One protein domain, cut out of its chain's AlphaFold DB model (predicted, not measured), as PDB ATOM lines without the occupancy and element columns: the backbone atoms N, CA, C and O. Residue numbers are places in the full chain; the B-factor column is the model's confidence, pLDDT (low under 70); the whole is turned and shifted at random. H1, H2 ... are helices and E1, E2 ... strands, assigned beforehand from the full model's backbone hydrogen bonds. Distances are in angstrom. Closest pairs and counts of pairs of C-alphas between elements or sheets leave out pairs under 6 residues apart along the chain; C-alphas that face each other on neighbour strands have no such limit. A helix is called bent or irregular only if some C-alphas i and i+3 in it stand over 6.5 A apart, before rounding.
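This is residues 300 to 476 of the 1165 residues of the protein "FMN-binding domain protein" of Mogibacterium timidum ATCC 33093 (UniProt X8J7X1). A strongly twisted sheet of three strands, E1 to E3, curls round the long helix H8 at one end of the domain, and a cluster of helices, H4, H5 and H6, makes the other end. The long helix H3 runs between the two, with one end grazing the sheet and the other meeting H4, while the short helices H1, H2 and H7 fill in beside them. The 177 printed residues hold three named strands and then eight named helices along the chain, E1 E2 E3 H1 H2 H3 H4 H5 H6 H7 H8, and the class is mostly helix. The sheet, in the order E1 E2 E3, is antiparallel throughout. The whole is compact, with a radius of gyration of the C-alphas of 16.2 A, and only just elongated, with spans of 50 by 33 by 26 A.

Find C-alpha 313 at (-45.838, 19.569, -7.104), where strand E1, residues 313 to 319, begins. E2, residues 327 to 335, is the longest strand at 25.8 A, and E3 is residues 338 to 344. Next find C-alpha 452 at (-35.064, 30.694, -30.703); from there H8, residues 452 to 475, runs 34.0 A to C-alpha 475 at (-56.337, 28.767, -4.249). Between E3 and H8 along the chain you meet H1, residues 356 to 362, H2, residues 365 to 368, and H3, residues 370 to 391 and 31.8 A long. Then come H4, residues 396 to 404, H5, residues 406 to 412, H6, residues 421 to 439 and 25.9 A long, and H7, residues 442 to 447. H3 and H5 are only just irregular: C-alphas 371 and 374 are 7.0 A apart, and so are C-alphas 407 and 410.

Begin at the sheet, a meander, each strand the antiparallel neighbour of the one before. Between E1 and E2, a hairpin, look for N 315 and O 332 at 3.0 A; between E2 and E3, also a hairpin, N 333 and O 341 at 2.9 A. H8 is on one face of this sheet, which makes two layers, strands and helix, and the closest C-alphas of E1 and H8 are those of Gly 319 and Ala 461, 3.9 A apart. H2 and H3 only graze the sheet, and they touch each other only at the corner, Phe 367 to Gly 373, C-alphas 5.7 A apart. H1 touches H8 with residues 452 to 458 of H8 alone; the closest C-alphas, of Ala 361 and Ala 455, are 4.3 A apart. H3 is the hub: it touches H8 at a steep tilt of 55 degrees, closest at the C-alphas of Ile 377 and Ser 459, 5.6 A. It touches H6 at a steep tilt of 45 degrees, C-alphas of Phe 387 and Ser 428 closest at 6.3 A. H3 and H4 are a helical hairpin, closest at the C-alphas of Ile 390 and Pro 396, 4.9 A. H5 touches H4, C-alphas of Lys 397 and Val 409 closest at 5.7 A, and H6, those of Met 411 and Thr 430 at 5.8 A. H6 touches H7, C-alphas of Asn 436 and Lys 442 closest at 5.0 A. In H1, H4, H6 and H7 every O i to N i+4 pair is within hydrogen-bond range; the counts are 16 of 18 in H3, 19 of 20 in H8 and 0 of 3 in H5, where 3 of 4 O i to N i+3 pairs are within range, and H2 is too short for such a pair.

The two C-alphas farthest apart, of Gly 414 and Asn 476, are 52.7 A apart. The printed part has no cut. The link from E3 to H1 is long, with 11 residues. Residues 300 to 312 hold no named element. Mean pLDDT of the printed part is 89.2; residues 323 to 326 and 354 to 356 are under 70.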
ATOM      1  N   ALA A 300     -42.496  46.073 -18.727       88.00
ATOM      2  CA  ALA A 300     -42.524  45.195 -19.890       88.00
ATOM      3  C   ALA A 300     -41.987  43.806 -19.527       88.00
ATOM      4  O   ALA A 300     -42.643  42.814 -19.830       88.00
ATOM      5  N   LEU A 301     -40.868  43.710 -18.800       89.88
ATOM      6  CA  LEU A 301     -40.367  42.415 -18.324       89.88
ATOM      7  C   LEU A 301     -41.293  41.799 -17.261       89.88
ATOM      8  O   LEU A 301     -41.632  40.615 -17.345       89.88
ATOM      9  N   ARG A 302     -41.764  42.597 -16.288       88.31
ATOM     10  CA  ARG A 302     -42.611  42.122 -15.174       88.31
ATOM     11  C   ARG A 302     -43.913  41.479 -15.651       88.31
ATOM     12  O   ARG A 302     -44.331  40.482 -15.068       88.31
ATOM     13  N   LYS A 303     -44.504  41.980 -16.745       91.25
ATOM     14  CA  LYS A 303     -45.684  41.408 -17.427       91.25
ATOM     15  C   LYS A 303     -45.517  39.922 -17.784       91.25
ATOM     16  O   LYS A 303     -46.497  39.173 -17.818       91.25
ATOM     17  N   HIS A 304     -44.292  39.470 -18.062       90.75
ATOM     18  CA  HIS A 304     -44.027  38.077 -18.426       90.75
ATOM     19  C   HIS A 304     -43.595  37.189 -17.249       90.75
ATOM     20  O   HIS A 304     -43.488  35.981 -17.451       90.75
ATOM     21  N   TYR A 305     -43.418  37.735 -16.042       89.56
ATOM     22  CA  TYR A 305     -42.986  36.972 -14.870       89.56
ATOM     23  C   TYR A 305     -44.094  36.044 -14.324       89.56
ATOM     24  O   TYR A 305     -45.172  36.531 -13.968       89.56
ATOM     25  N   PRO A 306     -43.866  34.720 -14.236       83.56
ATOM     26  CA  PRO A 306     -44.889  33.760 -13.829       83.56
ATOM     27  C   PRO A 306     -44.963  33.586 -12.305       83.56
ATOM     28  O   PRO A 306     -44.412  32.637 -11.753       83.56
ATOM     29  N   GLY A 307     -45.687  34.488 -11.639       74.88
ATOM     30  CA  GLY A 307     -46.128  34.329 -10.247       74.88
ATOM     31  C   GLY A 307     -45.035  34.454  -9.174       74.88
ATOM     32  O   GLY A 307     -43.959  33.869  -9.256       74.88
ATOM     33  N   ASP A 308     -45.332  35.199  -8.111       74.56
ATOM     34  CA  ASP A 308     -44.333  35.539  -7.084       74.56
ATOM     35  C   ASP A 308     -44.014  34.362  -6.144       74.56
ATOM     36  O   ASP A 308     -42.882  34.223  -5.678       74.56
ATOM     37  N   LYS A 309     -44.977  33.458  -5.930       88.50
ATOM     38  CA  LYS A 309     -44.819  32.218  -5.159       88.50
ATOM     39  C   LYS A 309     -45.407  31.044  -5.932       88.50
ATOM     40  O   LYS A 309     -46.478  31.180  -6.522       88.50
ATOM     41  N   LEU A 310     -44.703  29.916  -5.910       92.50
ATOM     42  CA  LEU A 310     -45.104  28.663  -6.549       92.50
ATOM     43  C   LEU A 310     -45.446  27.629  -5.475       92.50
ATOM     44  O   LEU A 310     -44.859  27.647  -4.392       92.50
ATOM     45  N   LYS A 311     -46.378  26.724  -5.774       92.56
ATOM     46  CA  LYS A 311     -46.687  25.575  -4.921       92.56
ATOM     47  C   LYS A 311     -45.969  24.335  -5.427       92.56
ATOM     48  O   LYS A 311     -46.087  23.992  -6.603       92.56
ATOM     49  N   ASP A 312     -45.284  23.647  -4.525       93.31
ATOM     50  CA  ASP A 312     -44.605  22.386  -4.809       93.31
ATOM     51  C   ASP A 312     -45.560  21.338  -5.404       93.31
ATOM     52  O   ASP A 312     -46.740  21.274  -5.050       93.31
ATOM     53  N   GLY A 313     -45.052  20.543  -6.347       91.12
ATOM     54  CA  GLY A 313     -45.838  19.569  -7.104       91.12
ATOM     55  C   GLY A 313     -45.433  19.468  -8.575       91.12
ATOM     56  O   GLY A 313     -44.448  20.062  -9.015       91.12
ATOM     57  N   GLU A 314     -46.213  18.709  -9.342       92.31
ATOM     58  CA  GLU A 314     -46.025  18.517 -10.782       92.31
ATOM     59  C   GLU A 314     -47.071  19.297 -11.578       92.31
ATOM     60  O   GLU A 314     -48.262  19.234 -11.269       92.31
ATOM     61  N   TYR A 315     -46.631  19.996 -12.626       92.88
ATOM     62  CA  TYR A 315     -47.488  20.846 -13.453       92.88
ATOM     63  C   TYR A 315     -47.160  20.684 -14.936       92.88
ATOM     64  O   TYR A 315     -46.025  20.383 -15.311       92.88
ATOM     65  N   THR A 316     -48.155  20.920 -15.787       93.31
ATOM     66  CA  THR A 316     -48.034  20.827 -17.245       93.31
ATOM     67  C   THR A 316     -48.556  22.088 -17.923       93.31
ATOM     68  O   THR A 316     -49.473  22.742 -17.425       93.31
ATOM     69  N   GLY A 317     -47.985  22.430 -19.073       91.62
ATOM     70  CA  GLY A 317     -48.427  23.554 -19.901       91.62
ATOM     71  C   GLY A 317     -48.094  23.333 -21.370       91.62
ATOM     72  O   GLY A 317     -47.305  22.442 -21.693       91.62
ATOM     73  N   ILE A 318     -48.709  24.117 -22.254       90.38
ATOM     74  CA  ILE A 318     -48.637  23.986 -23.709       90.38
ATOM     75  C   ILE A 318     -48.234  25.336 -24.316       90.38
ATOM     76  O   ILE A 318     -48.906  26.351 -24.161       90.38
ATOM     77  N   GLY A 319     -47.120  25.358 -25.041       90.06
ATOM     78  CA  GLY A 319     -46.583  26.561 -25.676       90.06
ATOM     79  C   GLY A 319     -46.562  26.462 -27.195       90.06
ATOM     80  O   GLY A 319     -46.510  25.371 -27.752       90.06
ATOM     81  N   ILE A 320     -46.587  27.604 -27.884       86.69
ATOM     82  CA  ILE A 320     -46.585  27.655 -29.354       86.69
ATOM     83  C   ILE A 320     -45.198  28.040 -29.874       86.69
ATOM     84  O   ILE A 320     -44.720  29.162 -29.658       86.69
ATOM     85  N   GLY A 321     -44.584  27.100 -30.588       84.62
ATOM     86  CA  GLY A 321     -43.268  27.221 -31.201       84.62
ATOM     87  C   GLY A 321     -43.282  27.785 -32.628       84.62
ATOM     88  O   GLY A 321     -43.940  28.799 -32.889       84.62
ATOM     89  N   TYR A 322     -42.505  27.195 -33.534       81.38
ATOM     90  CA  TYR A 322     -42.354  27.636 -34.924       81.38
ATOM     91  C   TYR A 322     -43.457  27.090 -35.853       81.38
ATOM     92  O   TYR A 322     -44.168  27.878 -36.484       81.38
ATOM     93  N   LEU A 323     -43.646  25.770 -35.894       69.19
ATOM     94  CA  LEU A 323     -44.760  25.077 -36.544       69.19
ATOM     95  C   LEU A 323     -45.963  25.000 -35.586       69.19
ATOM     96  O   LEU A 323     -45.821  24.883 -34.369       69.19
ATOM     97  N   ASN A 324     -47.171  25.180 -36.130       63.50
ATOM     98  CA  ASN A 324     -48.297  25.705 -35.345       63.50
ATOM     99  C   ASN A 324     -49.682  25.025 -35.535       63.50
ATOM    100  O   ASN A 324     -50.667  25.735 -35.755       63.50
ATOM    101  N   PRO A 325     -49.817  23.683 -35.433       56.91
ATOM    102  CA  PRO A 325     -51.129  23.052 -35.244       56.91
ATOM    103  C   PRO A 325     -51.332  22.361 -33.882       56.91
ATOM    104  O   PRO A 325     -52.474  22.041 -33.554       56.91
ATOM    105  N   GLY A 326     -50.278  22.102 -33.092       61.50
ATOM    106  CA  GLY A 326     -50.400  21.287 -31.868       61.50
ATOM    107  C   GLY A 326     -49.581  21.703 -30.644       61.50
ATOM    108  O   GLY A 326     -49.904  21.264 -29.544       61.50
ATOM    109  N   GLY A 327     -48.584  22.575 -30.804       81.62
ATOM    110  CA  GLY A 327     -47.803  23.115 -29.690       81.62
ATOM    111  C   GLY A 327     -46.795  22.143 -29.068       81.62
ATOM    112  O   GLY A 327     -46.588  21.017 -29.521       81.62
ATOM    113  N   ILE A 328     -46.141  22.633 -28.019       89.94
ATOM    114  CA  ILE A 328     -45.093  21.968 -27.250       89.94
ATOM    115  C   ILE A 328     -45.605  21.806 -25.826       89.94
ATOM    116  O   ILE A 328     -45.757  22.796 -25.104       89.94
ATOM    117  N   LYS A 329     -45.849  20.573 -25.395       91.88
ATOM    118  CA  LYS A 329     -46.226  20.288 -24.014       91.88
ATOM    119  C   LYS A 329     -44.972  20.137 -23.162       91.88
ATOM    120  O   LYS A 329     -44.034  19.427 -23.524       91.88
ATOM    121  N   THR A 330     -44.949  20.817 -22.025       94.19
ATOM    122  CA  THR A 330     -43.826  20.797 -21.080       94.19
ATOM    123  C   THR A 330     -44.320  20.394 -19.699       94.19
ATOM    124  O   THR A 330     -45.396  20.808 -19.267       94.19
ATOM    125  N   TYR A 331     -43.520  19.580 -19.018       94.62
ATOM    126  CA  TYR A 331     -43.767  19.047 -17.684       94.62
ATOM    127  C   TYR A 331     -42.735  19.649 -16.725       94.62
ATOM    128  O   TYR A 331     -41.538  19.552 -16.997       94.62
ATOM    129  N   ILE A 332     -43.173  20.242 -15.613       96.06
ATOM    130  CA  ILE A 332     -42.286  20.794 -14.576       96.06
ATOM    131  C   ILE A 332     -42.532  20.150 -13.214       96.06
ATOM    132  O   ILE A 332     -43.662  19.789 -12.879       96.06
ATOM    133  N   THR A 333     -41.481  20.093 -12.399       95.44
ATOM    134  CA  THR A 333     -41.563  19.757 -10.974       95.44
ATOM    135  C   THR A 333     -41.129  20.964 -10.152       95.44
ATOM    136  O   THR A 333     -39.958  21.354 -10.178       95.44
ATOM    137  N   VAL A 334     -42.057  21.543  -9.395       94.19
ATOM    138  CA  VAL A 334     -41.773  22.615  -8.438       94.19
ATOM    139  C   VAL A 334     -41.396  21.999  -7.091       94.19
ATOM    140  O   VAL A 334     -42.108  21.121  -6.598       94.19
ATOM    141  N   LYS A 335     -40.284  22.455  -6.507       93.25
ATOM    142  CA  LYS A 335     -39.840  22.118  -5.145       93.25
ATOM    143  C   LYS A 335     -39.270  23.358  -4.468       93.25
ATOM    144  O   LYS A 335     -38.534  24.108  -5.107       93.25
ATOM    145  N   ASN A 336     -39.570  23.552  -3.188       88.19
ATOM    146  CA  ASN A 336     -39.189  24.728  -2.406       88.19
ATOM    147  C   ASN A 336     -39.570  26.062  -3.091       88.19
ATOM    148  O   ASN A 336     -38.870  27.063  -2.950       88.19
ATOM    149  N   GLY A 337     -40.659  26.083  -3.869       85.00
ATOM    150  CA  GLY A 337     -41.076  27.251  -4.653       85.00
ATOM    151  C   GLY A 337     -40.239  27.560  -5.909       85.00
ATOM    152  O   GLY A 337     -40.452  28.604  -6.528       85.00
ATOM    153  N   GLU A 338     -39.319  26.676  -6.315       89.81
ATOM    154  CA  GLU A 338     -38.478  26.802  -7.515       89.81
ATOM    155  C   GLU A 338     -38.747  25.677  -8.532       89.81
ATOM    156  O   GLU A 338     -39.168  24.575  -8.177       89.81
ATOM    157  N   ILE A 339     -38.477  25.931  -9.819       94.06
ATOM    158  CA  ILE A 339     -38.562  24.910 -10.877       94.06
ATOM    159  C   ILE A 339     -37.331  24.002 -10.757       94.06
ATOM    160  O   ILE A 339     -36.242  24.350 -11.209       94.06
ATOM    161  N   SER A 340     -37.513  22.847 -10.119       92.62
ATOM    162  CA  SER A 340     -36.445  21.880  -9.821       92.62
ATOM    163  C   SER A 340     -36.172  20.887 -10.953       92.62
ATOM    164  O   SER A 340     -35.081  20.331 -11.034       92.62
ATOM    165  N   ASN A 341     -37.159  20.651 -11.818       93.62
ATOM    166  CA  ASN A 341     -37.030  19.825 -13.013       93.62
ATOM    167  C   ASN A 341     -37.983  20.337 -14.102       93.62
ATOM    168  O   ASN A 341     -39.040  20.895 -13.797       93.62
ATOM    169  N   LEU A 342     -37.607  20.131 -15.361       94.31
ATOM    170  CA  LEU A 342     -38.358  20.500 -16.556       94.31
ATOM    171  C   LEU A 342     -38.007  19.487 -17.652       94.31
ATOM    172  O   LEU A 342     -36.832  19.334 -17.979       94.31
ATOM    173  N   ARG A 343     -39.014  18.834 -18.238       93.50
ATOM    174  CA  ARG A 343     -38.862  18.021 -19.455       93.50
ATOM    175  C   ARG A 343     -39.889  18.407 -20.515       93.50
ATOM    176  O   ARG A 343     -41.035  18.734 -20.201       93.50
ATOM    177  N   VAL A 344     -39.479  18.323 -21.772       92.00
ATOM    178  CA  VAL A 344     -40.333  18.549 -22.941       92.00
ATOM    179  C   VAL A 344     -40.979  17.222 -23.373       92.00
ATOM    180  O   VAL A 344     -40.467  16.141 -23.077       92.00
ATOM    181  N   GLY A 345     -42.155  17.290 -23.996       86.31
ATOM    182  CA  GLY A 345     -42.873  16.134 -24.530       86.31
ATOM    183  C   GLY A 345     -42.201  15.457 -25.732       86.31
ATOM    184  O   GLY A 345     -41.253  15.978 -26.315       86.31
ATOM    185  N   VAL A 346     -42.705  14.288 -26.128       83.75
ATOM    186  CA  VAL A 346     -42.248  13.515 -27.300       83.75
ATOM    187  C   VAL A 346     -43.450  13.036 -28.117       83.75
ATOM    188  O   VAL A 346     -44.557  12.969 -27.580       83.75
ATOM    189  N   GLY A 347     -43.242  12.724 -29.400       82.69
ATOM    190  CA  GLY A 347     -44.325  12.346 -30.315       82.69
ATOM    191  C   GLY A 347     -45.429  13.406 -30.341       82.69
ATOM    192  O   GLY A 347     -45.150  14.590 -30.519       82.69
ATOM    193  N   ASP A 348     -46.668  12.998 -30.073       80.00
ATOM    194  CA  ASP A 348     -47.840  13.882 -30.033       80.00
ATOM    195  C   ASP A 348     -47.749  15.072 -29.066       80.00
ATOM    196  O   ASP A 348     -48.414  16.085 -29.289       80.00
ATOM    197  N   ASP A 349     -46.930  14.983 -28.014       83.81
ATOM    198  CA  ASP A 349     -46.716  16.086 -27.071       83.81
ATOM    199  C   ASP A 349     -45.699  17.140 -27.593       83.81
ATOM    200  O   ASP A 349     -45.491  18.165 -26.935       83.81
ATOM    201  N   TYR A 350     -45.056  16.917 -28.750       85.44
ATOM    202  CA  TYR A 350     -44.152  17.868 -29.415       85.44
ATOM    203  C   TYR A 350     -44.502  18.013 -30.902       85.44
ATOM    204  O   TYR A 350     -44.017  17.274 -31.754       85.44
ATOM    205  N   ARG A 351     -45.346  18.998 -31.220       81.25
ATOM    206  CA  ARG A 351     -45.860  19.255 -32.577       81.25
ATOM    207  C   ARG A 351     -45.330  20.568 -33.168       81.25
ATOM    208  O   ARG A 351     -46.053  21.262 -33.884       81.25
ATOM    209  N   ASP A 352     -44.097  20.914 -32.796       81.31
ATOM    210  CA  ASP A 352     -43.312  21.996 -33.394       81.31
ATOM    211  C   ASP A 352     -42.390  21.428 -34.492       81.31
ATOM    212  O   ASP A 352     -42.887  20.909 -35.487       81.31
ATOM    213  N   ASP A 353     -41.069  21.485 -34.320       71.12
ATOM    214  CA  ASP A 353     -40.055  21.186 -35.328       71.12
ATOM    215  C   ASP A 353     -39.313  19.858 -35.091       71.12
ATOM    216  O   ASP A 353     -38.630  19.665 -34.089       71.12
ATOM    217  N   MET A 354     -39.385  18.931 -36.049       61.66
ATOM    218  CA  MET A 354     -38.570  17.709 -36.012       61.66
ATOM    219  C   MET A 354     -37.135  17.977 -36.507       61.66
ATOM    220  O   MET A 354     -36.884  18.912 -37.273       61.66
ATOM    221  N   GLY A 355     -36.179  17.150 -36.071       65.31
ATOM    222  CA  GLY A 355     -34.765  17.253 -36.451       65.31
ATOM    223  C   GLY A 355     -33.927  18.182 -35.548       65.31
ATOM    224  O   GLY A 355     -34.233  18.340 -34.363       65.31
ATOM    225  N   PRO A 356     -32.844  18.802 -36.061       69.88
ATOM    226  CA  PRO A 356     -31.816  19.445 -35.229       69.88
ATOM    227  C   PRO A 356     -32.304  20.683 -34.463       69.88
ATOM    228  O   PRO A 356     -31.716  21.048 -33.443       69.88
ATOM    229  N   PHE A 357     -33.381  21.330 -34.919       81.19
ATOM    230  CA  PHE A 357     -33.933  22.518 -34.263       81.19
ATOM    231  C   PHE A 357     -34.537  22.206 -32.890       81.19
ATOM    232  O   PHE A 357     -34.352  22.999 -31.969       81.19
ATOM    233  N   ARG A 358     -35.132  21.021 -32.697       87.25
ATOM    234  CA  ARG A 358     -35.603  20.569 -31.382       87.25
ATOM    235  C   ARG A 358     -34.471  20.535 -30.354       87.25
ATOM    236  O   ARG A 358     -34.595  21.125 -29.286       87.25
ATOM    237  N   SER A 359     -33.350  19.895 -30.691       85.69
ATOM    238  CA  SER A 359     -32.171  19.819 -29.812       85.69
ATOM    239  C   SER A 359     -31.624  21.220 -29.485       85.69
ATOM    240  O   SER A 359     -31.388  21.560 -28.326       85.69
ATOM    241  N   GLN A 360     -31.554  22.105 -30.489       87.75
ATOM    242  CA  GLN A 360     -31.202  23.515 -30.281       87.75
ATOM    243  C   GLN A 360     -32.211  24.277 -29.405       87.75
ATOM    244  O   GLN A 360     -31.822  25.224 -28.723       87.75
ATOM    245  N   ALA A 361     -33.494  23.910 -29.414       91.88
ATOM    246  CA  ALA A 361     -34.526  24.530 -28.591       91.88
ATOM    247  C   ALA A 361     -34.456  24.056 -27.131       91.88
ATOM    248  O   ALA A 361     -34.565  24.867 -26.208       91.88
ATOM    249  N   GLU A 362     -34.224  22.759 -26.918       93.50
ATOM    250  CA  GLU A 362     -34.093  22.132 -25.597       93.50
ATOM    251  C   GLU A 362     -32.877  22.658 -24.807       93.50
ATOM    252  O   GLU A 362     -32.910  22.675 -23.576       93.50
ATOM    253  N   ASN A 363     -31.881  23.262 -25.469       94.38
ATOM    254  CA  ASN A 363     -30.813  24.046 -24.825       94.38
ATOM    255  C   ASN A 363     -31.307  25.239 -23.971       94.38
ATOM    256  O   ASN A 363     -30.503  25.857 -23.265       94.38
ATOM    257  N   VAL A 364     -32.598  25.598 -24.020       95.69
ATOM    258  CA  VAL A 364     -33.203  26.568 -23.089       95.69
ATOM    259  C   VAL A 364     -33.423  25.980 -21.692       95.69
ATOM    260  O   VAL A 364     -33.413  26.725 -20.715       95.69
ATOM    261  N   ILE A 365     -33.624  24.661 -21.578       95.44
ATOM    262  CA  ILE A 365     -34.159  23.998 -20.379       95.44
ATOM    263  C   ILE A 365     -33.371  24.336 -19.099       95.44
ATOM    264  O   ILE A 365     -34.015  24.751 -18.131       95.44
ATOM    265  N   PRO A 366     -32.021  24.276 -19.069       94.56
ATOM    266  CA  PRO A 366     -31.255  24.601 -17.862       94.56
ATOM    267  C   PRO A 366     -31.412  26.059 -17.408       94.56
ATOM    268  O   PRO A 366     -31.261  26.362 -16.230       94.56
ATOM    269  N   PHE A 367     -31.739  26.978 -18.325       94.88
ATOM    270  CA  PHE A 367     -31.951  28.393 -18.010       94.88
ATOM    271  C   PHE A 367     -33.339  28.679 -17.430       94.88
ATOM    272  O   PHE A 367     -33.525  29.744 -16.844       94.88
ATOM    273  N   LEU A 368     -34.309  27.770 -17.586       95.81
ATOM    274  CA  LEU A 368     -35.673  27.918 -17.060       95.81
ATOM    275  C   LEU A 368     -35.853  27.277 -15.668       95.81
ATOM    276  O   LEU A 368     -36.940  27.351 -15.098       95.81
ATOM    277  N   GLN A 369     -34.800  26.665 -15.119       92.00
ATOM    278  CA  GLN A 369     -34.773  26.013 -13.805       92.00
ATOM    279  C   GLN A 369     -34.164  26.921 -12.716       92.00
ATOM    280  O   GLN A 369     -33.476  27.903 -13.008       92.00
ATOM    281  N   GLY A 370     -34.422  26.590 -11.446       86.12
ATOM    282  CA  GLY A 370     -33.903  27.302 -10.270       86.12
ATOM    283  C   GLY A 370     -34.372  28.759 -10.128       86.12
ATOM    284  O   GLY A 370     -35.306  29.205 -10.801       86.12
ATOM    285  N   LYS A 371     -33.702  29.515  -9.246       80.31
ATOM    286  CA  LYS A 371     -33.996  30.927  -8.914       80.31
ATOM    287  C   LYS A 371     -34.179  31.846 -10.126       80.31
ATOM    288  O   LYS A 371     -35.193  32.535 -10.233       80.31
ATOM    289  N   GLU A 372     -33.227  31.823 -11.058       83.88
ATOM    290  CA  GLU A 372     -33.242  32.647 -12.278       83.88
ATOM    291  C   GLU A 372     -34.315  32.205 -13.289       83.88
ATOM    292  O   GLU A 372     -34.713  32.983 -14.162       83.88
ATOM    293  N   GLY A 373     -34.814  30.967 -13.177       90.50
ATOM    294  CA  GLY A 373     -35.691  30.332 -14.158       90.50
ATOM    295  C   GLY A 373     -36.927  31.160 -14.501       90.50
ATOM    296  O   GLY A 373     -37.207  31.412 -15.672       90.50
ATOM    297  N   ARG A 374     -37.623  31.692 -13.486       90.62
ATOM    298  CA  ARG A 374     -38.818  32.538 -13.682       90.62
ATOM    299  C   ARG A 374     -38.519  33.854 -14.410       90.62
ATOM    300  O   ARG A 374     -39.349  34.317 -15.195       90.62
ATOM    301  N   TRP A 375     -37.340  34.439 -14.210       89.88
ATOM    302  CA  TRP A 375     -36.921  35.648 -14.928       89.88
ATOM    303  C   TRP A 375     -36.470  35.350 -16.352       89.88
ATOM    304  O   TRP A 375     -36.756  36.131 -17.257       89.88
ATOM    305  N   ASN A 376     -35.846  34.201 -16.593       93.62
ATOM    306  CA  ASN A 376     -35.512  33.753 -17.941       93.62
ATOM    307  C   ASN A 376     -36.770  33.387 -18.752       93.62
ATOM    308  O   ASN A 376     -36.868  33.782 -19.916       93.62
ATOM    309  N   ILE A 377     -37.798  32.803 -18.119       95.38
ATOM    310  CA  ILE A 377     -39.147  32.673 -18.702       95.38
ATOM    311  C   ILE A 377     -39.714  34.050 -19.089       95.38
ATOM    312  O   ILE A 377     -40.255  34.217 -20.186       95.38
ATOM    313  N   ALA A 378     -39.565  35.061 -18.223       93.88
ATOM    314  CA  ALA A 378     -40.020  36.419 -18.518       93.88
ATOM    315  C   ALA A 378     -39.277  37.036 -19.721       93.88
ATOM    316  O   ALA A 378     -39.915  37.589 -20.620       93.88
ATOM    317  N   LYS A 379     -37.945  36.877 -19.787       94.62
ATOM    318  CA  LYS A 379     -37.102  37.332 -20.909       94.62
ATOM    319  C   LYS A 379     -37.520  36.666 -22.227       94.62
ATOM    320  O   LYS A 379     -37.729  37.363 -23.217       94.62
ATOM    321  N   MET A 380     -37.703  35.345 -22.254       95.88
ATOM    322  CA  MET A 380     -38.164  34.621 -23.451       95.88
ATOM    323  C   MET A 380     -39.571  35.056 -23.889       95.88
ATOM    324  O   MET A 380     -39.825  35.233 -25.083       95.88
ATOM    325  N   GLY A 381     -40.474  35.291 -22.930       95.25
ATOM    326  CA  GLY A 381     -41.815  35.809 -23.194       95.25
ATOM    327  C   GLY A 381     -41.811  37.203 -23.830       95.25
ATOM    328  O   GLY A 381     -42.505  37.417 -24.824       95.25
ATOM    329  N   LEU A 382     -41.004  38.127 -23.301       95.31
ATOM    330  CA  LEU A 382     -40.886  39.487 -23.834       95.31
ATOM    331  C   LEU A 382     -40.192  39.510 -25.208       95.31
ATOM    332  O   LEU A 382     -40.634  40.219 -26.112       95.31
ATOM    333  N   TYR A 383     -39.163  38.673 -25.404       96.12
ATOM    334  CA  TYR A 383     -38.551  38.446 -26.718       96.12
ATOM    335  C   TYR A 383     -39.604  38.033 -27.759       96.12
ATOM    336  O   TYR A 383     -39.649  38.606 -28.849       96.12
ATOM    337  N   ARG A 384     -40.475  37.071 -27.424       95.12
ATOM    338  CA  ARG A 384     -41.527  36.582 -28.329       95.12
ATOM    339  C   ARG A 384     -42.566  37.661 -28.633       95.12
ATOM    340  O   ARG A 384     -42.978  37.773 -29.785       95.12
ATOM    341  N   GLU A 385     -42.945  38.474 -27.645       94.94
ATOM    342  CA  GLU A 385     -43.857  39.610 -27.837       94.94
ATOM    343  C   GLU A 385     -43.288  40.643 -28.818       94.94
ATOM    344  O   GLU A 385     -43.946  40.975 -29.806       94.94
ATOM    345  N   TYR A 386     -42.053  41.106 -28.605       95.88
ATOM    346  CA  TYR A 386     -41.418  42.073 -29.505       95.88
ATOM    347  C   TYR A 386     -41.169  41.496 -30.899       95.88
ATOM    348  O   TYR A 386     -41.460  42.163 -31.892       95.88
ATOM    349  N   PHE A 387     -40.699  40.250 -30.994       95.00
ATOM    350  CA  PHE A 387     -40.504  39.573 -32.274       95.00
ATOM    351  C   PHE A 387     -41.807  39.498 -33.085       95.00
ATOM    352  O   PHE A 387     -41.825  39.895 -34.249       95.00
ATOM    353  N   GLU A 388     -42.916  39.066 -32.476       93.50
ATOM    354  CA  GLU A 388     -44.213  38.994 -33.159       93.50
ATOM    355  C   GLU A 388     -44.784  40.377 -33.498       93.50
ATOM    356  O   GLU A 388     -45.359  40.546 -34.573       93.50
ATOM    357  N   ALA A 389     -44.602  41.381 -32.633       95.00
ATOM    358  CA  ALA A 389     -45.038  42.752 -32.901       95.00
ATOM    359  C   ALA A 389     -44.303  43.379 -34.101       95.00
ATOM    360  O   ALA A 389     -44.913  44.113 -34.878       95.00
ATOM    361  N   ILE A 390     -43.014  43.069 -34.278       94.44
ATOM    362  CA  ILE A 390     -42.218  43.502 -35.433       94.44
ATOM    363  C   ILE A 390     -42.626  42.707 -36.686       94.44
ATOM    364  O   ILE A 390     -42.913  43.314 -37.715       94.44
ATOM    365  N   ARG A 391     -42.730  41.372 -36.590       92.50
ATOM    366  CA  ARG A 391     -43.069  40.454 -37.700       92.50
ATOM    367  C   ARG A 391     -44.463  40.686 -38.299       92.50
ATOM    368  O   ARG A 391     -44.664  40.492 -39.496       92.50
ATOM    369  N   LYS A 392     -45.434  41.080 -37.468       92.50
ATOM    370  CA  LYS A 392     -46.812  41.407 -37.884       92.50
ATOM    371  C   LYS A 392     -46.985  42.865 -38.323       92.50
ATOM    372  O   LYS A 392     -48.069  43.233 -38.769       92.50
ATOM    373  N   SER A 393     -45.965  43.711 -38.174       93.19
ATOM    374  CA  SER A 393     -46.049  45.113 -38.576       93.19
ATOM    375  C   SER A 393     -45.948  45.260 -40.093       93.19
ATOM    376  O   SER A 393     -45.052  44.696 -40.716       93.19
ATOM    377  N   SER A 394     -46.789  46.114 -40.678       89.50
ATOM    378  CA  SER A 394     -46.626  46.582 -42.061       89.50
ATOM    379  C   SER A 394     -45.369  47.442 -42.264       89.50
ATOM    380  O   SER A 394     -44.931  47.636 -43.394       89.50
ATOM    381  N   ASN A 395     -44.756  47.942 -41.182       91.81
ATOM    382  CA  ASN A 395     -43.467  48.630 -41.214       91.81
ATOM    383  C   ASN A 395     -42.566  48.160 -40.050       91.81
ATOM    384  O   ASN A 395     -42.464  48.837 -39.019       91.81
ATOM    385  N   PRO A 396     -41.861  47.022 -40.213       92.50
ATOM    386  CA  PRO A 396     -41.017  46.447 -39.163       92.50
ATOM    387  C   PRO A 396     -39.900  47.383 -38.679       92.50
ATOM    388  O   PRO A 396     -39.556  47.365 -37.501       92.50
ATOM    389  N   LYS A 397     -39.359  48.247 -39.553       92.25
ATOM    390  CA  LYS A 397     -38.309  49.220 -39.189       92.25
ATOM    391  C   LYS A 397     -38.830  50.320 -38.276       92.25
ATOM    392  O   LYS A 397     -38.203  50.609 -37.260       92.25
ATOM    393  N   ALA A 398     -39.991  50.891 -38.598       93.88
ATOM    394  CA  ALA A 398     -40.656  51.833 -37.704       93.88
ATOM    395  C   ALA A 398     -41.038  51.162 -36.377       93.88
ATOM    396  O   ALA A 398     -40.873  51.772 -35.324       93.88
ATOM    397  N   LYS A 399     -41.467  49.890 -36.401       95.81
ATOM    398  CA  LYS A 399     -41.832  49.175 -35.172       95.81
ATOM    399  C   LYS A 399     -40.631  48.802 -34.295       95.81
ATOM    400  O   LYS A 399     -40.745  48.869 -33.076       95.81
ATOM    401  N   VAL A 400     -39.467  48.500 -34.878       95.00
ATOM    402  CA  VAL A 400     -38.197  48.401 -34.131       95.00
ATOM    403  C   VAL A 400     -37.811  49.744 -33.521       95.00
ATOM    404  O   VAL A 400     -37.424  49.774 -32.358       95.00
ATOM    405  N   LYS A 401     -37.958  50.852 -34.259       94.38
ATOM    406  CA  LYS A 401     -37.678  52.195 -33.730       94.38
ATOM    407  C   LYS A 401     -38.534  52.507 -32.496       94.38
ATOM    408  O   LYS A 401     -38.007  52.945 -31.484       94.38
ATOM    409  N   ASP A 402     -39.831  52.229 -32.593       93.94
ATOM    410  CA  ASP A 402     -40.838  52.428 -31.543       93.94
ATOM    411  C   ASP A 402     -40.608  51.544 -30.301       93.94
ATOM    412  O   ASP A 402     -40.621  52.041 -29.179       93.94
ATOM    413  N   LEU A 403     -40.357  50.241 -30.485       93.00
ATOM    414  CA  LEU A 403     -40.220  49.294 -29.369       93.00
ATOM    415  C   LEU A 403     -38.815  49.250 -28.752       93.00
ATOM    416  O   LEU A 403     -38.678  49.096 -27.539       93.00
ATOM    417  N   LEU A 404     -37.774  49.303 -29.588       93.19
ATOM    418  CA  LEU A 404     -36.392  49.004 -29.198       93.19
ATOM    419  C   LEU A 404     -35.494  50.254 -29.205       93.19
ATOM    420  O   LEU A 404     -34.483  50.284 -28.506       93.19
ATOM    421  N   GLY A 405     -35.869  51.287 -29.965       91.00
ATOM    422  CA  GLY A 405     -35.111  52.528 -30.140       91.00
ATOM    423  C   GLY A 405     -34.203  52.539 -31.376       91.00
ATOM    424  O   GLY A 405     -33.859  51.503 -31.952       91.00
ATOM    425  N   ASP A 406     -33.786  53.745 -31.771       91.06
ATOM    426  CA  ASP A 406     -33.054  54.050 -33.012       91.06
ATOM    427  C   ASP A 406     -31.821  53.159 -33.242       91.06
ATOM    428  O   ASP A 406     -31.584  52.721 -34.368       91.06
ATOM    429  N   LYS A 407     -31.092  52.814 -32.169       91.69
ATOM    430  CA  LYS A 407     -29.887  51.960 -32.178       91.69
ATOM    431  C   LYS A 407     -30.069  50.639 -32.941       91.69
ATOM    432  O   LYS A 407     -29.115  50.149 -33.540       91.69
ATOM    433  N   TYR A 408     -31.265  50.053 -32.909       93.56
ATOM    434  CA  TYR A 408     -31.521  48.713 -33.447       93.56
ATOM    435  C   TYR A 408     -32.141  48.729 -34.852       93.56
ATOM    436  O   TYR A 408     -32.235  47.682 -35.489       93.56
ATOM    437  N   VAL A 409     -32.539  49.897 -35.375       93.00
ATOM    438  CA  VAL A 409     -33.202  50.012 -36.690       93.00
ATOM    439  C   VAL A 409     -32.277  49.571 -37.826       93.00
ATOM    440  O   VAL A 409     -32.708  48.859 -38.737       93.00
ATOM    441  N   ASP A 410     -30.994  49.928 -37.743       89.38
ATOM    442  CA  ASP A 410     -29.986  49.570 -38.746       89.38
ATOM    443  C   ASP A 410     -29.699  48.063 -38.791       89.38
ATOM    444  O   ASP A 410     -29.294  47.547 -39.832       89.38
ATOM    445  N   MET A 411     -29.998  47.316 -37.719       89.75
ATOM    446  CA  MET A 411     -29.903  45.850 -37.730       89.75
ATOM    447  C   MET A 411     -30.922  45.197 -38.673       89.75
ATOM    448  O   MET A 411     -30.721  44.055 -39.071       89.75
ATOM    449  N   LEU A 412     -31.967  45.921 -39.097       89.19
ATOM    450  CA  LEU A 412     -32.889  45.504 -40.159       89.19
ATOM    451  C   LEU A 412     -32.418  45.924 -41.573       89.19
ATOM    452  O   LEU A 412     -33.218  46.003 -42.515       89.19
ATOM    453  N   SER A 413     -31.126  46.207 -41.769       85.00
ATOM    454  CA  SER A 413     -30.540  46.384 -43.104       85.00
ATOM    455  C   SER A 413     -30.669  45.094 -43.925       85.00
ATOM    456  O   SER A 413     -30.203  44.042 -43.495       85.00
ATOM    457  N   GLY A 414     -31.276  45.170 -45.112       81.19
ATOM    458  CA  GLY A 414     -31.530  43.999 -45.962       81.19
ATOM    459  C   GLY A 414     -32.845  43.257 -45.689       81.19
ATOM    460  O   GLY A 414     -33.100  42.264 -46.360       81.19
ATOM    461  N   LEU A 415     -33.691  43.738 -44.766       88.50
ATOM    462  CA  LEU A 415     -35.053  43.219 -44.596       88.50
ATOM    463  C   LEU A 415     -35.865  43.401 -45.893       88.50
ATOM    464  O   LEU A 415     -35.999  44.529 -46.373       88.50
ATOM    465  N   SER A 416     -36.427  42.313 -46.423       84.38
ATOM    466  CA  SER A 416     -37.289  42.307 -47.611       84.38
ATOM    467  C   SER A 416     -38.726  42.740 -47.304       84.38
ATOM    468  O   SER A 416     -39.402  43.290 -48.165       84.38
ATOM    469  N   GLY A 417     -39.184  42.504 -46.067       79.31
ATOM    470  CA  GLY A 417     -40.564  42.736 -45.625       79.31
ATOM    471  C   GLY A 417     -41.514  41.557 -45.872       79.31
ATOM    472  O   GLY A 417     -42.585  41.517 -45.277       79.31
ATOM    473  N   ASN A 418     -41.103  40.555 -46.654       82.00
ATOM    474  CA  ASN A 418     -41.944  39.420 -47.054       82.00
ATOM    475  C   ASN A 418     -41.935  38.250 -46.047       82.00
ATOM    476  O   ASN A 418     -42.318  37.137 -46.395       82.00
ATOM    477  N   ASN A 419     -41.480  38.476 -44.807       82.44
ATOM    478  CA  ASN A 419     -41.373  37.459 -43.749       82.44
ATOM    479  C   ASN A 419     -40.602  36.184 -44.163       82.44
ATOM    480  O   ASN A 419     -40.902  35.083 -43.705       82.44
ATOM    481  N   THR A 420     -39.572  36.338 -45.001       85.81
ATOM    482  CA  THR A 420     -38.674  35.239 -45.394       85.81
ATOM    483  C   THR A 420     -37.882  34.693 -44.197       85.81
ATOM    484  O   THR A 420     -37.743  35.362 -43.173       85.81
ATOM    485  N   VAL A 421     -37.269  33.509 -44.333       80.00
ATOM    486  CA  VAL A 421     -36.356  32.949 -43.309       80.00
ATOM    487  C   VAL A 421     -35.235  33.940 -42.950       80.00
ATOM    488  O   VAL A 421     -34.906  34.120 -41.777       80.00
ATOM    489  N   SER A 422     -34.705  34.659 -43.945       81.75
ATOM    490  CA  SER A 422     -33.719  35.731 -43.752       81.75
ATOM    491  C   SER A 422     -34.273  36.903 -42.936       81.75
ATOM    492  O   SER A 422     -33.584  37.398 -42.043       81.75
ATOM    493  N   ASP A 423     -35.516  37.321 -43.194       86.88
ATOM    494  CA  ASP A 423     -36.191  38.376 -42.429       86.88
ATOM    495  C   ASP A 423     -36.422  37.945 -40.977       86.88
ATOM    496  O   ASP A 423     -36.117  38.693 -40.050       86.88
ATOM    497  N   ILE A 424     -36.902  36.715 -40.772       87.62
ATOM    498  CA  ILE A 424     -37.108  36.098 -39.456       87.62
ATOM    499  C   ILE A 424     -35.796  36.078 -38.664       87.62
ATOM    500  O   ILE A 424     -35.761  36.533 -37.519       87.62
ATOM    501  N   ALA A 425     -34.694  35.641 -39.279       86.44
ATOM    502  CA  ALA A 425     -33.374  35.647 -38.654       86.44
ATOM    503  C   ALA A 425     -32.865  37.069 -38.348       86.44
ATOM    504  O   ALA A 425     -32.163  37.285 -37.357       86.44
ATOM    505  N   LEU A 426     -33.192  38.062 -39.180       90.12
ATOM    506  CA  LEU A 426     -32.805  39.460 -38.976       90.12
ATOM    507  C   LEU A 426     -33.591  40.110 -37.827       90.12
ATOM    508  O   LEU A 426     -32.990  40.690 -36.921       90.12
ATOM    509  N   MET A 427     -34.914  39.929 -37.799       92.75
ATOM    510  CA  MET A 427     -35.786  40.380 -36.710       92.75
ATOM    511  C   MET A 427     -35.427  39.691 -35.388       92.75
ATOM    512  O   MET A 427     -35.237  40.370 -34.381       92.75
ATOM    513  N   SER A 428     -35.229  38.367 -35.392       92.38
ATOM    514  CA  SER A 428     -34.806  37.603 -34.210       92.38
ATOM    515  C   SER A 428     -33.482  38.117 -33.636       92.38
ATOM    516  O   SER A 428     -33.403  38.389 -32.438       92.38
ATOM    517  N   ARG A 429     -32.453  38.321 -34.474       92.19
ATOM    518  CA  ARG A 429     -31.163  38.888 -34.034       92.19
ATOM    519  C   ARG A 429     -31.302  40.306 -33.480       92.19
ATOM    520  O   ARG A 429     -30.662  40.616 -32.481       92.19
ATOM    521  N   THR A 430     -32.151  41.130 -34.087       94.12
ATOM    522  CA  THR A 430     -32.410  42.510 -33.647       94.12
ATOM    523  C   THR A 430     -33.050  42.545 -32.256       94.12
ATOM    524  O   THR A 430     -32.559  43.245 -31.372       94.12
ATOM    525  N   VAL A 431     -34.083  41.726 -32.016       95.38
ATOM    526  CA  VAL A 431     -34.706  41.619 -30.686       95.38
ATOM    527  C   VAL A 431     -33.736  40.995 -29.679       95.38
ATOM    528  O   VAL A 431     -33.601  41.523 -28.580       95.38
ATOM    529  N   LYS A 432     -32.998  39.933 -30.039       93.81
ATOM    530  CA  LYS A 432     -31.976  39.337 -29.155       93.81
ATOM    531  C   LYS A 432     -30.919  40.353 -28.717       93.81
ATOM    532  O   LYS A 432     -30.573  40.373 -27.542       93.81
ATOM    533  N   ALA A 433     -30.442  41.220 -29.611       91.69
ATOM    534  CA  ALA A 433     -29.484  42.268 -29.257       91.69
ATOM    535  C   ALA A 433     -30.046  43.236 -28.203       91.69
ATOM    536  O   ALA A 433     -29.410  43.438 -27.173       91.69
ATOM    537  N   TYR A 434     -31.270  43.739 -28.392       92.94
ATOM    538  CA  TYR A 434     -31.948  44.564 -27.384       92.94
ATOM    539  C   TYR A 434     -32.122  43.829 -26.044       92.94
ATOM    540  O   TYR A 434     -31.843  44.380 -24.981       92.94
ATOM    541  N   MET A 435     -32.566  42.569 -26.083       91.25
ATOM    542  CA  MET A 435     -32.807  41.770 -24.877       91.25
ATOM    543  C   MET A 435     -31.514  41.450 -24.114       91.25
ATOM    544  O   MET A 435     -31.535  41.327 -22.889       91.25
ATOM    545  N   ASN A 436     -30.389  41.347 -24.822       88.75
ATOM    546  CA  ASN A 436     -29.064  41.195 -24.231       88.75
ATOM    547  C   ASN A 436     -28.592  42.498 -23.581       88.75
ATOM    548  O   ASN A 436     -28.171  42.466 -22.428       88.75
ATOM    549  N   ASP A 437     -28.717  43.621 -24.293       85.75
ATOM    550  CA  ASP A 437     -28.289  44.945 -23.830       85.75
ATOM    551  C   ASP A 437     -29.096  45.449 -22.618       85.75
ATOM    552  O   ASP A 437     -28.573  46.228 -21.826       85.75
ATOM    553  N   ARG A 438     -30.363  45.025 -22.470       85.31
ATOM    554  CA  ARG A 438     -31.275  45.497 -21.408       85.31
ATOM    555  C   ARG A 438     -31.506  44.507 -20.260       85.31
ATOM    556  O   ARG A 438     -31.750  44.949 -19.143       85.31
ATOM    557  N   TYR A 439     -31.460  43.194 -20.512       84.56
ATOM    558  CA  TYR A 439     -31.863  42.161 -19.535       84.56
ATOM    559  C   TYR A 439     -30.878  40.981 -19.410       84.56
ATOM    560  O   TYR A 439     -31.246  39.918 -18.899       84.56
ATOM    561  N   GLU A 440     -29.647  41.137 -19.905       80.62
ATOM    562  CA  GLU A 440     -28.541  40.173 -19.767       80.62
ATOM    563  C   GLU A 440     -28.837  38.751 -20.294       80.62
ATOM    564  O   GLU A 440     -28.238  37.761 -19.872       80.62
ATOM    565  N   GLY A 441     -29.743  38.616 -21.266       79.06
ATOM    566  CA  GLY A 441     -30.177  37.313 -21.788       79.06
ATOM    567  C   GLY A 441     -29.133  36.524 -22.598       79.06
ATOM    568  O   GLY A 441     -29.443  35.424 -23.055       79.06
ATOM    569  N   LYS A 442     -27.911  37.046 -22.794       85.38
ATOM    570  CA  LYS A 442     -26.989  36.607 -23.860       85.38
ATOM    571  C   LYS A 442     -26.707  35.104 -23.856       85.38
ATOM    572  O   LYS A 442     -26.885  34.468 -24.884       85.38
ATOM    573  N   LYS A 443     -26.332  34.519 -22.714       87.81
ATOM    574  CA  LYS A 443     -26.009  33.078 -22.627       87.81
ATOM    575  C   LYS A 443     -27.185  32.179 -23.035       87.81
ATOM    576  O   LYS A 443     -26.978  31.211 -23.756       87.81
ATOM    577  N   MET A 444     -28.396  32.528 -22.600       93.12
ATOM    578  CA  MET A 444     -29.629  31.800 -22.911       93.12
ATOM    579  C   MET A 444     -30.029  31.976 -24.382       93.12
ATOM    580  O   MET A 444     -30.389  31.016 -25.048       93.12
ATOM    581  N   PHE A 445     -29.957  33.197 -24.916       91.50
ATOM    582  CA  PHE A 445     -30.313  33.470 -26.312       91.50
ATOM    583  C   PHE A 445     -29.282  32.940 -27.323       91.50
ATOM    584  O   PHE A 445     -29.642  32.635 -28.466       91.50
ATOM    585  N   ASP A 446     -28.018  32.821 -26.917       88.75
ATOM    586  CA  ASP A 446     -26.960  32.194 -27.705       88.75
ATOM    587  C   ASP A 446     -27.136  30.665 -27.752       88.75
ATOM    588  O   ASP A 446     -27.052  30.105 -28.843       88.75
ATOM    589  N   SER A 447     -27.457  29.997 -26.629       89.69
ATOM    590  CA  SER A 447     -27.612  28.526 -26.581       89.69
ATOM    591  C   SER A 447     -28.738  27.991 -27.474       89.69
ATOM    592  O   SER A 447     -28.659  26.856 -27.945       89.69
ATOM    593  N   VAL A 448     -29.748  28.825 -27.753       89.94
ATOM    594  CA  VAL A 448     -30.889  28.524 -28.639       89.94
ATOM    595  C   VAL A 448     -30.844  29.269 -29.977       89.94
ATOM    596  O   VAL A 448     -31.873  29.510 -30.618       89.94
ATOM    597  N   SER A 449     -29.669  29.728 -30.411       83.56
ATOM    598  CA  SER A 449     -29.540  30.400 -31.706       83.56
ATOM    599  C   SER A 449     -29.693  29.412 -32.864       83.56
ATOM    600  O   SER A 449     -28.969  28.431 -32.954       83.56
ATOM    601  N   GLY A 450     -30.661  29.692 -33.743       82.88
ATOM    602  CA  GLY A 450     -31.199  28.740 -34.721       82.88
ATOM    603  C   GLY A 450     -32.673  28.459 -34.418       82.88
ATOM    604  O   GLY A 450     -33.540  28.872 -35.180       82.88
ATOM    605  N   ALA A 451     -32.957  27.921 -33.230       90.31
ATOM    606  CA  ALA A 451     -34.294  27.510 -32.784       90.31
ATOM    607  C   ALA A 451     -34.940  28.443 -31.730       90.31
ATOM    608  O   ALA A 451     -35.711  28.022 -30.869       90.31
ATOM    609  N   THR A 452     -34.638  29.748 -31.761       92.38
ATOM    610  CA  THR A 452     -35.064  30.694 -30.703       92.38
ATOM    611  C   THR A 452     -36.595  30.852 -30.615       92.38
ATOM    612  O   THR A 452     -37.126  31.195 -29.560       92.38
ATOM    613  N   ILE A 453     -37.325  30.595 -31.708       89.62
ATOM    614  CA  ILE A 453     -38.796  30.611 -31.723       89.62
ATOM    615  C   ILE A 453     -39.351  29.363 -31.021       89.62
ATOM    616  O   ILE A 453     -40.172  29.502 -30.114       89.62
ATOM    617  N   SER A 454     -38.848  28.182 -31.364       91.12
ATOM    618  CA  SER A 454     -39.192  26.885 -30.767       91.12
ATOM    619  C   SER A 454     -38.882  26.865 -29.261       91.12
ATOM    620  O   SER A 454     -39.744  26.569 -28.431       91.12
ATOM    621  N   ALA A 455     -37.710  27.382 -28.870       94.69
ATOM    622  CA  ALA A 455     -37.335  27.622 -27.473       94.69
ATOM    623  C   ALA A 455     -38.292  28.581 -26.737       94.69
ATOM    624  O   ALA A 455     -38.560  28.411 -25.545       94.69
ATOM    625  N   SER A 456     -38.845  29.588 -27.426       94.19
ATOM    626  CA  SER A 456     -39.880  30.457 -26.841       94.19
ATOM    627  C   SER A 456     -41.213  29.727 -26.644       94.19
ATOM    628  O   SER A 456     -41.939  30.051 -25.706       94.19
ATOM    629  N   GLY A 457     -41.493  28.695 -27.450       93.88
ATOM    630  CA  GLY A 457     -42.585  27.745 -27.234       93.88
ATOM    631  C   GLY A 457     -42.385  26.924 -25.957       93.88
ATOM    632  O   GLY A 457     -43.253  26.956 -25.088       93.88
ATOM    633  N   ILE A 458     -41.217  26.295 -25.772       95.38
ATOM    634  CA  ILE A 458     -40.857  25.592 -24.518       95.38
ATOM    635  C   ILE A 458     -41.001  26.537 -23.314       95.38
ATOM    636  O   ILE A 458     -41.627  26.201 -22.306       95.38
ATOM    637  N   SER A 459     -40.494  27.767 -23.425       96.75
ATOM    638  CA  SER A 459     -40.626  28.759 -22.358       96.75
ATOM    639  C   SER A 459     -42.074  29.197 -22.102       96.75
ATOM    640  O   SER A 459     -42.405  29.486 -20.953       96.75
ATOM    641  N   ALA A 460     -42.936  29.262 -23.119       95.31
ATOM    642  CA  ALA A 460     -44.352  29.590 -22.955       95.31
ATOM    643  C   ALA A 460     -45.117  28.452 -22.258       95.31
ATOM    644  O   ALA A 460     -45.875  28.714 -21.325       95.31
ATOM    645  N   ALA A 461     -44.839  27.200 -22.631       95.69
ATOM    646  CA  ALA A 461     -45.361  26.009 -21.964       95.69
ATOM    647  C   ALA A 461     -44.956  25.977 -20.479       95.69
ATOM    648  O   ALA A 461     -45.782  25.776 -19.588       95.69
ATOM    649  N   THR A 462     -43.680  26.270 -20.209       96.81
ATOM    650  CA  THR A 462     -43.129  26.390 -18.851       96.81
ATOM    651  C   THR A 462     -43.806  27.526 -18.075       96.81
ATOM    652  O   THR A 462     -44.170  27.342 -16.913       96.81
ATOM    653  N   LYS A 463     -44.041  28.686 -18.711       95.88
ATOM    654  CA  LYS A 463     -44.764  29.823 -18.115       95.88
ATOM    655  C   LYS A 463     -46.179  29.432 -17.691       95.88
ATOM    656  O   LYS A 463     -46.596  29.773 -16.589       95.88
ATOM    657  N   GLU A 464     -46.911  28.723 -18.545       94.06
ATOM    658  CA  GLU A 464     -48.273  28.275 -18.255       94.06
ATOM    659  C   GLU A 464     -48.306  27.277 -17.088       94.06
ATOM    660  O   GLU A 464     -49.056  27.479 -16.135       94.06
ATOM    661  N   ALA A 465     -47.432  26.265 -17.099       95.25
ATOM    662  CA  ALA A 465     -47.309  25.308 -15.998       95.25
ATOM    663  C   ALA A 465     -46.959  26.005 -14.666       95.25
ATOM    664  O   ALA A 465     -47.510  25.691 -13.611       95.25
ATOM    665  N   THR A 466     -46.090  27.018 -14.726       95.00
ATOM    666  CA  THR A 466     -45.712  27.844 -13.571       95.00
ATOM    667  C   THR A 466     -46.878  28.719 -13.088       95.00
ATOM    668  O   THR A 466     -47.086  28.856 -11.885       95.00
ATOM    669  N   ASN A 467     -47.703  29.251 -13.997       93.88
ATOM    670  CA  ASN A 467     -48.925  29.979 -13.643       93.88
ATOM    671  C   ASN A 467     -49.959  29.076 -12.948       93.88
ATOM    672  O   ASN A 467     -50.594  29.536 -12.000       93.88
ATOM    673  N   LYS A 468     -50.100  27.805 -13.355       94.38
ATOM    674  CA  LYS A 468     -50.940  26.817 -12.646       94.38
ATOM    675  C   LYS A 468     -50.436  26.599 -11.216       94.38
ATOM    676  O   LYS A 468     -51.203  26.757 -10.274       94.38
ATOM    677  N   SER A 469     -49.129  26.389 -11.037       94.38
ATOM    678  CA  SER A 469     -48.500  26.294  -9.707       94.38
ATOM    679  C   SER A 469     -48.696  27.549  -8.842       94.38
ATOM    680  O   SER A 469     -48.989  27.448  -7.650       94.38
ATOM    681  N   ALA A 470     -48.588  28.742  -9.432       93.06
ATOM    682  CA  ALA A 470     -48.833  30.005  -8.737       93.06
ATOM    683  C   ALA A 470     -50.320  30.233  -8.404       93.06
ATOM    684  O   ALA A 470     -50.633  30.909  -7.420       93.06
ATOM    685  N   SER A 471     -51.238  29.682  -9.204       92.44
ATOM    686  CA  SER A 471     -52.671  29.660  -8.902       92.44
ATOM    687  C   SER A 471     -52.950  28.715  -7.738       92.44
ATOM    688  O   SER A 471     -53.520  29.137  -6.737       92.44
ATOM    689  N   ASP A 472     -52.428  27.490  -7.788       91.88
ATOM    690  CA  ASP A 472     -52.583  26.474  -6.742       91.88
ATOM    691  C   ASP A 472     -51.962  26.871  -5.398       91.88
ATOM    692  O   ASP A 472     -52.439  26.437  -4.346       91.88
ATOM    693  N   TYR A 473     -50.929  27.721  -5.407       91.19
ATOM    694  CA  TYR A 473     -50.408  28.362  -4.197       91.19
ATOM    695  C   TYR A 473     -51.443  29.284  -3.535       91.19
ATOM    696  O   TYR A 473     -51.537  29.326  -2.311       91.19
ATOM    697  N   LYS A 474     -52.221  30.022  -4.335       91.44
ATOM    698  CA  LYS A 474     -53.223  30.991  -3.861       91.44
ATOM    699  C   LYS A 474     -54.563  30.343  -3.520       91.44
ATOM    700  O   LYS A 474     -55.215  30.768  -2.575       91.44
ATOM    701  N   THR A 475     -54.993  29.364  -4.314       92.62
ATOM    702  CA  THR A 475     -56.337  28.767  -4.249       92.62
ATOM    703  C   THR A 475     -56.383  27.470  -3.454       92.62
ATOM    704  O   THR A 475     -57.462  27.044  -3.059       92.62
ATOM    705  N   ASN A 476     -55.228  26.833  -3.225       89.38
ATOM    706  CA  ASN A 476     -55.119  25.499  -2.638       89.38
ATOM    707  C   ASN A 476     -55.903  24.407  -3.406       89.38
ATOM    708  O   ASN A 476     -56.269  23.397  -2.813       89.38
TER     709      ASN A 476